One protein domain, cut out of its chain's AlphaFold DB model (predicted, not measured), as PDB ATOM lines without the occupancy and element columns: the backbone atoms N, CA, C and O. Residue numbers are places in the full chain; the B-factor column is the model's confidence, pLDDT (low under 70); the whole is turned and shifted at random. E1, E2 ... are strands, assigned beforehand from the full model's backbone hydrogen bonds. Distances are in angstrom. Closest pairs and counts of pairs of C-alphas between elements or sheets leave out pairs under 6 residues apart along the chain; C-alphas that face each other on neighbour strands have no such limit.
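AT A GLANCE: This is residues 9 to 113 of the 282 residues of an uncharacterized protein of Peniophora sp. CBMAI 1063 (UniProt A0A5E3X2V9). What shape do these atoms make? Two five-stranded sheets lie face to face as a sandwich, their strands at 12 degrees to each other: E1 to E3 begin one sheet, the chain crosses to form the other with E4 to E8, then returns with E9 and E10 to complete the first beside E1. What is it built of? The printed part has 105 residues with ten named strands, E1 to E10 in order along the chain, and no named helix; the class is all strand. The sheets run E3 E2 E1 E9 E10 and E5 E4 E6 E7 E8, both antiparallel. How large is it? It is compact and rounded, with a radius of gyration of the C-alphas of 12.8 A and spans of 37 by 30 by 26 A.

HOW THE PARTS SIT: Which strands form the first sheet? E1, residues 9 to 14, E2, residues 18 to 23, and E3, residues 29 to 34, form a meander, each strand the antiparallel neighbour of the one before; within hydrogen-bond range are N 13 and O 20, 2.8 A, and N 21 and O 31, 2.8 A. E9, residues 98 to 103, is antiparallel to E1, with N 12 and O 100 2.9 A apart, and forms a hairpin with E10, residues 108 to 112, with N 101 and O 109 2.8 A apart. Which form the second? E4, residues 38 to 42, and E5, residues 48 to 51, form a hairpin, with N 40 and O 49 2.9 A apart. E4 is also antiparallel to E6, residues 62 to 69, with N 39 and O 66 2.8 A apart. E6, E7, residues 78 to 83, and E8, residues 91 to 94, form a second meander, with N 67 and O 80 3.0 A apart and N 81 and O 92 2.9 A apart. How do the sheets meet? Their best planes are 13 degrees apart, and the parts that face each other are 10.1 A centre to centre. The closest C-alphas of E3 and E6, those of Leu 34 and Leu 68, are 6.4 A apart, while E8 and E9 meet only through their link.

IN THESE COORDINATES: Where do the first and last strands lie? E1 begins at C-alpha 9, (160.312, 130.825, 150.637), and E10 ends at C-alpha 112, (151.216, 134.477, 134.823). Which strand is longest by residues? E6, with 8 residues, spans 19.0 A from first to last C-alpha and begins at (153.790, 117.163, 154.705).

THE WHOLE: How far does it reach? The two C-alphas farthest apart, those of Ser 26 and Gly 73, are 40.5 A apart. Is the backbone continuous? The printed part has no cut, and none of its links is long. How confident is the model? The mean pLDDT of the printed part is 85.9, with residues 25 to 28 and 45 to 47 under 70.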
ATOM      1  N   VAL A   9     160.011 132.123 150.015       87.44
ATOM      2  CA  VAL A   9     160.312 130.825 150.637       87.44
ATOM      3  C   VAL A   9     160.399 129.728 149.588       87.44
ATOM      4  O   VAL A   9     161.279 128.882 149.651       87.44
ATOM      5  N   GLY A  10     159.533 129.762 148.582       90.12
ATOM      6  CA  GLY A  10     159.565 128.787 147.503       90.12
ATOM      7  C   GLY A  10     158.737 129.218 146.309       90.12
ATOM      8  O   GLY A  10     157.959 130.171 146.382       90.12
ATOM      9  N   THR A  11     158.915 128.521 145.198       92.94
ATOM     10  CA  THR A  11     158.151 128.736 143.974       92.94
ATOM     11  C   THR A  11     157.721 127.408 143.374       92.94
ATOM     12  O   THR A  11     158.510 126.469 143.327       92.94
ATOM     13  N   VAL A  12     156.487 127.355 142.882       94.12
ATOM     14  CA  VAL A  12     155.956 126.248 142.079       94.12
ATOM     15  C   VAL A  12     155.681 126.799 140.689       94.12
ATOM     16  O   VAL A  12     154.896 127.733 140.539       94.12
ATOM     17  N   THR A  13     156.343 126.265 139.677       93.75
ATOM     18  CA  THR A  13     156.294 126.766 138.304       93.75
ATOM     19  C   THR A  13     155.747 125.668 137.408       93.75
ATOM     20  O   THR A  13     156.359 124.613 137.289       93.75
ATOM     21  N   VAL A  14     154.572 125.888 136.813       92.75
ATOM     22  CA  VAL A  14     153.869 124.857 136.039       92.75
ATOM     23  C   VAL A  14     154.148 125.044 134.552       92.75
ATOM     24  O   VAL A  14     153.738 126.042 133.951       92.75
ATOM     25  N   HIS A  15     154.840 124.076 133.963       90.62
ATOM     26  CA  HIS A  15     155.080 123.973 132.528       90.62
ATOM     27  C   HIS A  15     154.100 122.986 131.886       90.62
ATOM     28  O   HIS A  15     153.270 122.377 132.555       90.62
ATOM     29  N   LEU A  16     154.176 122.843 130.560       88.12
ATOM     30  CA  LEU A  16     153.266 121.986 129.792       88.12
ATOM     31  C   LEU A  16     153.403 120.493 130.133       88.12
ATOM     32  O   LEU A  16     152.442 119.745 129.990       88.12
ATOM     33  N   THR A  17     154.590 120.059 130.560       87.94
ATOM     34  CA  THR A  17     154.917 118.637 130.777       87.94
ATOM     35  C   THR A  17     155.380 118.321 132.194       87.94
ATOM     36  O   THR A  17     155.452 117.151 132.565       87.94
ATOM     37  N   HIS A  18     155.713 119.342 132.978       92.75
ATOM     38  CA  HIS A  18     156.321 119.181 134.289       92.75
ATOM     39  C   HIS A  18     156.048 120.392 135.183       92.75
ATOM     40  O   HIS A  18     155.684 121.475 134.720       92.75
ATOM     41  N   VAL A  19     156.256 120.211 136.480       94.25
ATOM     42  CA  VAL A  19     156.293 121.282 137.470       94.25
ATOM     43  C   VAL A  19     157.713 121.409 137.989       94.25
ATOM     44  O   VAL A  19     158.309 120.423 138.410       94.25
ATOM     45  N   VAL A  20     158.237 122.628 138.010       93.62
ATOM     46  CA  VAL A  20     159.483 122.946 138.705       93.62
ATOM     47  C   VAL A  20     159.132 123.505 140.076       93.62
ATOM     48  O   VAL A  20     158.560 124.590 140.197       93.62
ATOM     49  N   TYR A  21     159.478 122.765 141.121       92.19
ATOM     50  CA  TYR A  21     159.405 123.231 142.496       92.19
ATOM     51  C   TYR A  21     160.786 123.664 142.969       92.19
ATOM     52  O   TYR A  21     161.765 122.935 142.832       92.19
ATOM     53  N   LYS A  22     160.863 124.858 143.548       90.56
ATOM     54  CA  LYS A  22     162.081 125.385 144.154       90.56
ATOM     55  C   LYS A  22     161.792 125.819 145.577       90.56
ATOM     56  O   LYS A  22     160.874 126.608 145.802       90.56
ATOM     57  N   TRP A  23     162.618 125.373 146.514       86.94
ATOM     58  CA  TRP A  23     162.589 125.847 147.892       86.94
ATOM     59  C   TRP A  23     163.857 126.648 148.191       86.94
ATOM     60  O   TRP A  23     164.980 126.204 147.943       86.94
ATOM     61  N   ASN A  24     163.677 127.868 148.686       77.81
ATOM     62  CA  ASN A  24     164.754 128.778 149.047       77.81
ATOM     63  C   ASN A  24     165.133 128.567 150.520       77.81
ATOM     64  O   ASN A  24     164.954 129.460 151.348       77.81
ATOM     65  N   ASP A  25     165.652 127.383 150.844       68.62
ATOM     66  CA  ASP A  25     166.490 127.203 152.031       68.62
ATOM     67  C   ASP A  25     167.979 127.346 151.667       68.62
ATOM     68  O   ASP A  25     168.339 127.584 150.510       68.62
ATOM     69  N   SER A  26     168.855 127.204 152.662       50.84
ATOM     70  CA  SER A  26     170.314 127.295 152.525       50.84
ATOM     71  C   SER A  26     170.942 126.316 151.519       50.84
ATOM     72  O   SER A  26     172.113 126.479 151.190       50.84
ATOM     73  N   SER A  27     170.202 125.321 151.021       58.47
ATOM     74  CA  SER A  27     170.667 124.309 150.065       58.47
ATOM     75  C   SER A  27     170.130 124.477 148.637       58.47
ATOM     76  O   SER A  27     170.545 123.718 147.766       58.47
ATOM     77  N   HIS A  28     169.263 125.471 148.375       59.72
ATOM     78  CA  HIS A  28     168.684 125.784 147.055       59.72
ATOM     79  C   HIS A  28     168.349 124.542 146.213       59.72
ATOM     80  O   HIS A  28     168.980 124.274 145.189       59.72
ATOM     81  N   ARG A  29     167.327 123.789 146.624       71.62
ATOM     82  CA  ARG A  29     166.880 122.606 145.882       71.62
ATOM     83  C   ARG A  29     165.842 122.972 144.831       71.62
ATOM     84  O   ARG A  29     164.877 123.684 145.118       71.62
ATOM     85  N   THR A  30     166.051 122.451 143.626       86.62
ATOM     86  CA  THR A  30     165.093 122.485 142.519       86.62
ATOM     87  C   THR A  30     164.711 121.049 142.193       86.62
ATOM     88  O   THR A  30     165.595 120.218 141.988       86.62
ATOM     89  N   VAL A  31     163.415 120.760 142.147       90.75
ATOM     90  CA  VAL A  31     162.863 119.442 141.829       90.75
ATOM     91  C   VAL A  31     161.923 119.581 140.643       90.75
ATOM     92  O   VAL A  31     161.061 120.459 140.625       90.75
ATOM     93  N   GLU A  32     162.094 118.707 139.660       93.88
ATOM     94  CA  GLU A  32     161.181 118.565 138.533       93.88
ATOM     95  C   GLU A  32     160.200 117.421 138.815       93.88
ATOM     96  O   GLU A  32     160.600 116.340 139.244       93.88
ATOM     97  N   ILE A  33     158.911 117.680 138.607       94.56
ATOM     98  CA  ILE A  33     157.814 116.747 138.865       94.56
ATOM     99  C   ILE A  33     157.085 116.537 137.543       94.56
ATOM    100  O   ILE A  33     156.493 117.471 137.002       94.56
ATOM    101  N   LEU A  34     157.130 115.319 137.020       95.19
ATOM    102  CA  LEU A  34     156.498 114.958 135.757       95.19
ATOM    103  C   LEU A  34     155.021 114.599 135.951       95.19
ATOM    104  O   LEU A  34     154.536 114.403 137.068       95.19
ATOM    105  N   VAL A  35     154.289 114.496 134.841       92.75
ATOM    106  CA  VAL A  35     152.899 114.017 134.853       92.75
ATOM    107  C   VAL A  35     152.837 112.619 135.478       92.75
ATOM    108  O   VAL A  35     153.611 111.737 135.114       92.75
ATOM    109  N   GLY A  36     151.905 112.416 136.410       91.44
ATOM    110  CA  GLY A  36     151.763 111.156 137.144       91.44
ATOM    111  C   GLY A  36     152.744 111.002 138.309       91.44
ATOM    112  O   GLY A  36     152.856 109.913 138.862       91.44
ATOM    113  N   GLN A  37     153.443 112.073 138.697       94.69
ATOM    114  CA  GLN A  37     154.269 112.107 139.901       94.69
ATOM    115  C   GLN A  37     153.687 113.050 140.956       94.69
ATOM    116  O   GLN A  37     153.003 114.033 140.648       94.69
ATOM    117  N   ARG A  38     154.001 112.745 142.218       94.81
ATOM    118  CA  ARG A  38     153.759 113.591 143.384       94.81
ATOM    119  C   ARG A  38     155.065 113.825 144.127       94.81
ATOM    120  O   ARG A  38     155.814 112.886 144.383       94.81
ATOM    121  N   LEU A  39     155.306 115.072 144.502       93.56
ATOM    122  CA  LEU A  39     156.340 115.465 145.445       93.56
ATOM    123  C   LEU A  39     155.700 115.833 146.780       93.56
ATOM    124  O   LEU A  39     154.869 116.738 146.822       93.56
ATOM    125  N   ASP A  40     156.162 115.203 147.853       92.12
ATOM    126  CA  ASP A  40     155.820 115.561 149.226       92.12
ATOM    127  C   ASP A  40     157.037 116.198 149.915       92.12
ATOM    128  O   ASP A  40     158.081 115.558 150.075       92.12
ATOM    129  N   TYR A  41     156.898 117.462 150.322       87.88
ATOM    130  CA  TYR A  41     157.902 118.207 151.086       87.88
ATOM    131  C   TYR A  41     157.513 118.245 152.567       87.88
ATOM    132  O   TYR A  41     156.420 118.707 152.911       87.88
ATOM    133  N   TYR A  42     158.395 117.785 153.455       85.94
ATOM    134  CA  TYR A  42     158.107 117.577 154.880       85.94
ATOM    135  C   TYR A  42     158.628 118.708 155.773       85.94
ATOM    136  O   TYR A  42     159.627 119.359 155.481       85.94
ATOM    137  N   ARG A  43     157.967 118.916 156.924       72.75
ATOM    138  CA  ARG A  43     158.362 119.936 157.916       72.75
ATOM    139  C   ARG A  43     159.707 119.654 158.589       72.75
ATOM    140  O   ARG A  43     160.393 120.591 158.995       72.75
ATOM    141  N   ARG A  44     160.063 118.381 158.766       70.12
ATOM    142  CA  ARG A  44     161.353 117.964 159.327       70.12
ATOM    143  C   ARG A  44     162.322 117.735 158.163       70.12
ATOM    144  O   ARG A  44     162.081 116.892 157.307       70.12
ATOM    145  N   HIS A  45     163.372 118.552 158.136       56.59
ATOM    146  CA  HIS A  45     164.231 118.931 157.005       56.59
ATOM    147  C   HIS A  45     165.063 117.840 156.290       56.59
ATOM    148  O   HIS A  45     166.112 118.157 155.739       56.59
ATOM    149  N   GLU A  46     164.649 116.575 156.235       55.47
ATOM    150  CA  GLU A  46     165.534 115.520 155.700       55.47
ATOM    151  C   GLU A  46     164.950 114.653 154.586       55.47
ATOM    152  O   GLU A  46     165.677 113.835 154.022       55.47
ATOM    153  N   LYS A  47     163.684 114.842 154.195       63.41
ATOM    154  CA  LYS A  47     163.084 114.004 153.152       63.41
ATOM    155  C   LYS A  47     162.184 114.801 152.217       63.41
ATOM    156  O   LYS A  47     161.082 115.187 152.584       63.41
ATOM    157  N   ASP A  48     162.660 114.974 150.991       70.00
ATOM    158  CA  ASP A  48     161.803 115.221 149.838       70.00
ATOM    159  C   ASP A  48     161.450 113.839 149.284       70.00
ATOM    160  O   ASP A  48     162.347 113.036 149.015       70.00
ATOM    161  N   CYS A  49     160.163 113.519 149.170       82.12
ATOM    162  CA  CYS A  49     159.735 112.233 148.627       82.12
ATOM    163  C   CYS A  49     159.062 112.461 147.278       82.12
ATOM    164  O   CYS A  49     157.935 112.954 147.225       82.12
ATOM    165  N   LEU A  50     159.759 112.124 146.192       88.62
ATOM    166  CA  LEU A  50     159.155 112.038 144.867       88.62
ATOM    167  C   LEU A  50     158.632 110.613 144.676       88.62
ATOM    168  O   LEU A  50     159.389 109.651 144.795       88.62
ATOM    169  N   THR A  51     157.345 110.484 144.385       88.62
ATOM    170  CA  THR A  51     156.662 109.202 144.207       88.62
ATOM    171  C   THR A  51     155.808 109.214 142.943       88.62
ATOM    172  O   THR A  51     155.399 110.267 142.453       88.62
ATOM    173  N   THR A  52     155.540 108.028 142.406       88.31
ATOM    174  CA  THR A  52     154.549 107.800 141.344       88.31
ATOM    175  C   THR A  52     153.178 107.425 141.908       88.31
ATOM    176  O   THR A  52     152.211 107.360 141.156       88.31
ATOM    177  N   ASP A  53     153.078 107.176 143.217       87.12
ATOM    178  CA  ASP A  53     151.794 106.972 143.886       87.12
ATOM    179  C   ASP A  53     151.149 108.325 144.214       87.12
ATOM    180  O   ASP A  53     151.427 108.967 145.229       87.12
ATOM    181  N   VAL A  54     150.343 108.817 143.274       83.12
ATOM    182  CA  VAL A  54     149.762 110.167 143.319       83.12
ATOM    183  C   VAL A  54     148.472 110.266 144.130       83.12
ATOM    184  O   VAL A  54     148.039 111.384 144.449       83.12
ATOM    185  N   ASP A  55     147.864 109.128 144.456       83.56
ATOM    186  CA  ASP A  55     146.549 109.051 145.096       83.56
ATOM    187  C   ASP A  55     146.611 108.551 146.542       83.56
ATOM    188  O   ASP A  55     145.625 108.679 147.270       83.56
ATOM    189  N   ASP A  56     147.785 108.103 146.991       83.94
ATOM    190  CA  ASP A  56     148.067 107.839 148.397       83.94
ATOM    191  C   ASP A  56     147.696 109.012 149.317       83.94
ATOM    192  O   ASP A  56     147.802 110.191 148.958       83.94
ATOM    193  N   ALA A  57     147.312 108.697 150.552       85.19
ATOM    194  CA  ALA A  57     147.011 109.713 151.552       85.19
ATOM    195  C   ALA A  57     148.252 110.565 151.874       85.19
ATOM    196  O   ALA A  57     149.354 110.054 152.065       85.19
ATOM    197  N   ILE A  58     148.061 111.883 151.982       85.88
ATOM    198  CA  ILE A  58     149.141 112.814 152.323       85.88
ATOM    199  C   ILE A  58     149.370 112.790 153.841       85.88
ATOM    200  O   ILE A  58     148.477 113.160 154.614       85.88
ATOM    201  N   ASP A  59     150.586 112.434 154.257       85.69
ATOM    202  CA  ASP A  59     151.013 112.420 155.661       85.69
ATOM    203  C   ASP A  59     150.861 113.809 156.312       85.69
ATOM    204  O   ASP A  59     151.128 114.845 155.696       85.69
ATOM    205  N   VAL A  60     150.401 113.840 157.565       81.88
ATOM    206  CA  VAL A  60     150.185 115.046 158.381       81.88
ATOM    207  C   VAL A  60     151.416 115.953 158.505       81.88
ATOM    208  O   VAL A  60     151.250 117.163 158.678       81.88
ATOM    209  N   GLU A  61     152.629 115.410 158.384       85.31
ATOM    210  CA  GLU A  61     153.882 116.173 158.443       85.31
ATOM    211  C   GLU A  61     154.252 116.873 157.122       85.31
ATOM    212  O   GLU A  61     155.135 117.744 157.111       85.31
ATOM    213  N   VAL A  62     153.570 116.541 156.018       87.56
ATOM    214  CA  VAL A  62     153.790 117.163 154.705       87.56
ATOM    215  C   VAL A  62     153.348 118.619 154.737       87.56
ATOM    216  O   VAL A  62     152.176 118.941 154.966       87.56
ATOM    217  N   MET A  63     154.305 119.504 154.467       87.31
ATOM    218  CA  MET A  63     154.109 120.943 154.356       87.31
ATOM    219  C   MET A  63     153.416 121.329 153.051       87.31
ATOM    220  O   MET A  63     152.468 122.117 153.049       87.31
ATOM    221  N   ILE A  64     153.901 120.775 151.943       90.56
ATOM    222  CA  ILE A  64     153.358 120.991 150.608       90.56
ATOM    223  C   ILE A  64     153.482 119.693 149.814       90.56
ATOM    224  O   ILE A  64     154.536 119.066 149.786       90.56
ATOM    225  N   SER A  65     152.374 119.293 149.202       93.62
ATOM    226  CA  SER A  65     152.275 118.174 148.273       93.62
ATOM    227  C   SER A  65     151.965 118.747 146.900       93.62
ATOM    228  O   SER A  65     150.989 119.482 146.746       93.62
ATOM    229  N   ILE A  66     152.762 118.407 145.897       95.38
ATOM    230  CA  ILE A  66     152.594 118.883 144.525       95.38
ATOM    231  C   ILE A  66     152.466 117.666 143.629       95.38
ATOM    232  O   ILE A  66     153.416 116.897 143.513       95.38
ATOM    233  N   LYS A  67     151.322 117.500 142.966       95.06
ATOM    234  CA  LYS A  67     151.162 116.478 141.926       95.06
ATOM    235  C   LYS A  67     150.785 117.098 140.596       95.06
ATOM    236  O   LYS A  67     150.011 118.050 140.566       95.06
ATOM    237  N   LEU A  68     151.316 116.561 139.505       94.44
ATOM    238  CA  LEU A  68     150.940 116.971 138.155       94.44
ATOM    239  C   LEU A  68     150.080 115.879 137.528       94.44
ATOM    240  O   LEU A  68     150.538 114.751 137.353       94.44
ATOM    241  N   VAL A  69     148.831 116.202 137.200       91.69
ATOM    242  CA  VAL A  69     147.853 115.217 136.721       91.69
ATOM    243  C   VAL A  69     147.229 115.646 135.402       91.69
ATOM    244  O   VAL A  69     146.936 116.820 135.187       91.69
ATOM    245  N   GLN A  70     147.004 114.682 134.511       90.31
ATOM    246  CA  GLN A  70     146.216 114.894 133.302       90.31
ATOM    247  C   GLN A  70     144.736 114.693 133.643       90.31
ATOM    248  O   GLN A  70     144.260 113.562 133.731       90.31
ATOM    249  N   GLU A  71     144.010 115.789 133.872       86.12
ATOM    250  CA  GLU A  71     142.576 115.717 134.164       86.12
ATOM    251  C   GLU A  71     141.775 115.287 132.916       86.12
ATOM    252  O   GLU A  71     142.137 115.657 131.789       86.12
ATOM    253  N   PRO A  72     140.674 114.527 133.081       82.88
ATOM    254  CA  PRO A  72     139.795 114.173 131.971       82.88
ATOM    255  C   PRO A  72     139.251 115.421 131.264       82.88
ATOM    256  O   PRO A  72     138.649 116.286 131.890       82.88
ATOM    257  N   GLY A  73     139.450 115.506 129.947       77.50
ATOM    258  CA  GLY A  73     138.966 116.623 129.129       77.50
ATOM    259  C   GLY A  73     139.808 117.904 129.198       77.50
ATOM    260  O   GLY A  73     139.534 118.833 128.439       77.50
ATOM    261  N   ALA A  74     140.845 117.966 130.040       78.81
ATOM    262  CA  ALA A  74     141.774 119.091 130.052       78.81
ATOM    263  C   ALA A  74     142.754 119.003 128.871       78.81
ATOM    264  O   ALA A  74     143.333 117.951 128.606       78.81
ATOM    265  N   ALA A  75     142.983 120.124 128.183       80.75
ATOM    266  CA  ALA A  75     143.937 120.186 127.072       80.75
ATOM    267  C   ALA A  75     145.396 119.987 127.523       80.75
ATOM    268  O   ALA A  75     146.225 119.526 126.742       80.75
ATOM    269  N   PHE A  76     145.700 120.324 128.780       85.94
ATOM    270  CA  PHE A  76     147.027 120.189 129.371       85.94
ATOM    271  C   PHE A  76     146.950 119.644 130.805       85.94
ATOM    272  O   PHE A  76     145.910 119.805 131.453       85.94
ATOM    273  N   PRO A  77     148.044 119.058 131.324       89.75
ATOM    274  CA  PRO A  77     148.141 118.651 132.720       89.75
ATOM    275  C   PRO A  77     147.973 119.831 133.683       89.75
ATOM    276  O   PRO A  77     148.459 120.931 133.425       89.75
ATOM    277  N   VAL A  78     147.330 119.588 134.824       91.44
ATOM    278  CA  VAL A  78     147.085 120.577 135.879       91.44
ATOM    279  C   VAL A  78     147.870 120.181 137.124       91.44
ATOM    280  O   VAL A  78     147.832 119.030 137.566       91.44
ATOM    281  N   ALA A  79     148.593 121.134 137.707       94.19
ATOM    282  CA  ALA A  79     149.273 120.925 138.973       94.19
ATOM    283  C   ALA A  79     148.293 121.110 140.134       94.19
ATOM    284  O   ALA A  79     147.621 122.133 140.258       94.19
ATOM    285  N   HIS A  80     148.222 120.114 141.003       94.19
ATOM    286  CA  HIS A  80     147.475 120.132 142.250       94.19
ATOM    287  C   HIS A  80     148.461 120.385 143.380       94.19
ATOM    288  O   HIS A  80     149.302 119.537 143.681       94.19
ATOM    289  N   VAL A  81     148.354 121.555 143.998       94.31
ATOM    290  CA  VAL A  81     149.203 121.960 145.117       94.31
ATOM    291  C   VAL A  81     148.368 121.910 146.386       94.31
ATOM    292  O   VAL A  81     147.474 122.732 146.568       94.31
ATOM    293  N   THR A  82     148.640 120.939 147.251       92.25
ATOM    294  CA  THR A  82     147.950 120.747 148.529       92.25
ATOM    295  C   THR A  82     148.854 121.160 149.676       92.25
ATOM    296  O   THR A  82     149.996 120.713 149.774       92.25
ATOM    297  N   PHE A  83     148.336 121.989 150.575       88.81
ATOM    298  CA  PHE A  83     149.097 122.467 151.724       88.81
ATOM    299  C   PHE A  83     148.882 121.609 152.963       88.81
ATOM    300  O   PHE A  83     148.060 120.692 153.018       88.81
ATOM    301  N   MET A  84     149.662 121.913 153.984       86.25
ATOM    302  CA  MET A  84     149.652 121.211 155.252       86.25
ATOM    303  C   MET A  84     148.320 121.298 156.017       86.25
ATOM    304  O   MET A  84     147.524 122.215 155.785       86.25
ATOM    305  N   PRO A  85     148.080 120.403 156.996       82.38
ATOM    306  CA  PRO A  85     146.852 120.391 157.796       82.38
ATOM    307  C   PRO A  85     146.508 121.721 158.448       82.38
ATOM    308  O   PRO A  85     145.354 122.136 158.494       82.38
ATOM    309  N   SER A  86     147.526 122.431 158.912       76.38
ATOM    310  CA  SER A  86     147.343 123.694 159.605       76.38
ATOM    311  C   SER A  86     146.986 124.856 158.659       76.38
ATOM    312  O   SER A  86     146.492 125.877 159.118       76.38
ATOM    313  N   ALA A  87     147.186 124.691 157.347       76.25
ATOM    314  CA  ALA A  87     146.618 125.545 156.299       76.25
ATOM    315  C   ALA A  87     145.240 125.031 155.816       76.25
ATOM    316  O   ALA A  87     144.764 125.394 154.744       76.25
ATOM    317  N   GLY A  88     144.610 124.120 156.565       74.56
ATOM    318  CA  GLY A  88     143.317 123.537 156.223       74.56
ATOM    319  C   GLY A  88     143.371 122.423 155.176       74.56
ATOM    320  O   GLY A  88     142.327 122.061 154.648       74.56
ATOM    321  N   ARG A  89     144.544 121.866 154.827       85.19
ATOM    322  CA  ARG A  89     144.677 120.936 153.679       85.19
ATOM    323  C   ARG A  89     144.105 121.496 152.365       85.19
ATOM    324  O   ARG A  89     143.661 120.735 151.509       85.19
ATOM    325  N   GLN A  90     144.094 122.817 152.200       82.81
ATOM    326  CA  GLN A  90     143.537 123.439 151.003       82.81
ATOM    327  C   GLN A  90     144.359 123.065 149.767       82.81
ATOM    328  O   GLN A  90     145.589 122.953 149.841       82.81
ATOM    329  N   ARG A  91     143.666 122.867 148.643       89.44
ATOM    330  CA  ARG A  91     144.268 122.531 147.351       89.44
ATOM    331  C   ARG A  91     144.046 123.655 146.344       89.44
ATOM    332  O   ARG A  91     142.930 124.140 146.186       89.44
ATOM    333  N   ILE A  92     145.108 124.034 145.640       90.69
ATOM    334  CA  ILE A  92     145.062 124.934 144.484       90.69
ATOM    335  C   ILE A  92     145.263 124.100 143.226       90.69
ATOM    336  O   ILE A  92     146.157 123.250 143.181       90.69
ATOM    337  N   ARG A  93     144.464 124.375 142.193       90.81
ATOM    338  CA  ARG A  93     144.648 123.811 140.852       90.81
ATOM    339  C   ARG A  93     145.261 124.857 139.938       90.81
ATOM    340  O   ARG A  93     144.716 125.951 139.781       90.81
ATOM    341  N   VAL A  94     146.410 124.518 139.371       91.38
ATOM    342  CA  VAL A  94     147.281 125.444 138.652       91.38
ATOM    343  C   VAL A  94     147.546 124.881 137.258       91.38
ATOM    344  O   VAL A  94     148.280 123.899 137.132       91.38
ATOM    345  N   PRO A  95     146.950 125.453 136.203       90.69
ATOM    346  CA  PRO A  95     147.268 125.059 134.840       90.69
ATOM    347  C   PRO A  95     148.682 125.531 134.445       90.69
ATOM    348  O   PRO A  95     149.293 126.343 135.153       90.69
ATOM    349  N   PRO A  96     149.216 125.060 133.306       90.69
ATOM    350  CA  PRO A  96     150.502 125.516 132.802       90.69
ATOM    351  C   PRO A  96     150.525 127.022 132.540       90.69
ATOM    352  O   PRO A  96     149.518 127.629 132.180       90.69
ATOM    353  N   GLY A  97     151.702 127.629 132.692       89.38
ATOM    354  CA  GLY A  97     151.912 129.058 132.439       89.38
ATOM    355  C   GLY A  97     151.661 129.931 133.655       89.38
ATOM    356  O   GLY A  97     151.561 131.152 133.533       89.38
ATOM    357  N   PHE A  98     151.605 129.317 134.832       92.06
ATOM    358  CA  PHE A  98     151.504 130.009 136.103       92.06
ATOM    359  C   PHE A  98     152.660 129.637 137.026       92.06
ATOM    360  O   PHE A  98     153.155 128.507 137.047       92.06
ATOM    361  N   ARG A  99     153.072 130.624 137.817       92.69
ATOM    362  CA  ARG A  99     154.005 130.486 138.925       92.69
ATOM    363  C   ARG A  99     153.302 130.861 140.217       92.69
ATOM    364  O   ARG A  99     152.802 131.974 140.350       92.69
ATOM    365  N   ILE A 100     153.318 129.952 141.182       93.88
ATOM    366  CA  ILE A 100     152.966 130.247 142.567       93.88
ATOM    367  C   ILE A 100     154.236 130.629 143.312       93.88
ATOM    368  O   ILE A 100     155.222 129.895 143.295       93.88
ATOM    369  N   VAL A 101     154.197 131.768 143.990       92.19
ATOM    370  CA  VAL A 101     155.261 132.264 144.860       92.19
ATOM    371  C   VAL A 101     154.788 132.159 146.303       92.19
ATOM    372  O   VAL A 101     153.790 132.771 146.681       92.19
ATOM    373  N   LEU A 102     155.520 131.394 147.107       90.38
ATOM    374  CA  LEU A 102     155.282 131.204 148.533       90.38
ATOM    375  C   LEU A 102     156.112 132.234 149.298       90.38
ATOM    376  O   LEU A 102     157.341 132.253 149.197       90.38
ATOM    377  N   ARG A 103     155.456 133.120 150.046       87.94
ATOM    378  CA  ARG A 103     156.114 134.220 150.766       87.94
ATOM    379  C   ARG A 103     156.307 133.886 152.244       87.94
ATOM    380  O   ARG A 103     155.546 133.115 152.819       87.94
ATOM    381  N   ASN A 104     157.313 134.481 152.884       85.12
ATOM    382  CA  ASN A 104     157.635 134.221 154.297       85.12
ATOM    383  C   ASN A 104     156.518 134.622 155.285       85.12
ATOM    384  O   ASN A 104     156.432 134.092 156.390       85.12
ATOM    385  N   ASP A 105     155.625 135.526 154.886       81.38
ATOM    386  CA  ASP A 105     154.412 135.881 155.634       81.38
ATOM    387  C   ASP A 105     153.275 134.852 155.474       81.38
ATOM    388  O   ASP A 105     152.163 135.084 155.936       81.38
ATOM    389  N   SER A 106     153.564 133.690 154.874       82.50
ATOM    390  CA  SER A 106     152.625 132.595 154.581       82.50
ATOM    391  C   SER A 106     151.653 132.868 153.428       82.50
ATOM    392  O   SER A 106     150.880 131.981 153.064       82.50
ATOM    393  N   SER A 107     151.685 134.061 152.824       84.06
ATOM    394  CA  SER A 107     150.845 134.385 151.669       84.06
ATOM    395  C   SER A 107     151.359 133.727 150.392       84.06
ATOM    396  O   SER A 107     152.551 133.424 150.247       84.06
ATOM    397  N   ILE A 108     150.442 133.499 149.455       88.00
ATOM    398  CA  ILE A 108     150.775 133.084 148.096       88.00
ATOM    399  C   ILE A 108     150.514 134.235 147.132       88.00
ATOM    400  O   ILE A 108     149.550 134.983 147.283       88.00
ATOM    401  N   SER A 109     151.354 134.356 146.113       89.44
ATOM    402  CA  SER A 109     151.045 135.162 144.935       89.44
ATOM    403  C   SER A 109     151.101 134.296 143.687       89.44
ATOM    404  O   SER A 109     151.986 133.454 143.548       89.44
ATOM    405  N   VAL A 110     150.142 134.505 142.793       90.75
ATOM    406  CA  VAL A 110     150.038 133.795 141.520       90.75
ATOM    407  C   VAL A 110     150.443 134.747 140.410       90.75
ATOM    408  O   VAL A 110     149.909 135.848 140.298       90.75
ATOM    409  N   GLU A 111     151.391 134.320 139.590       91.00
ATOM    410  CA  GLU A 111     151.955 135.113 138.507       91.00
ATOM    411  C   GLU A 111     151.806 134.353 137.196       91.00
ATOM    412  O   GLU A 111     152.158 133.176 137.100       91.00
ATOM    413  N   ARG A 112     151.287 135.029 136.172       89.06
ATOM    414  CA  ARG A 112     151.216 134.477 134.823       89.06
ATOM    415  C   ARG A 112     152.582 134.594 134.154       89.06
ATOM    416  O   ARG A 112     153.256 135.613 134.284       89.06
ATOM    417  N   MET A 113     152.975 133.558 133.430       86.44
ATOM    418  CA  MET A 113     154.263 133.465 132.759       86.44
ATOM    419  C   MET A 113     154.092 133.244 131.254       86.44
ATOM    420  O   MET A 113     153.119 132.611 130.834       86.44
TER     421      MET A 113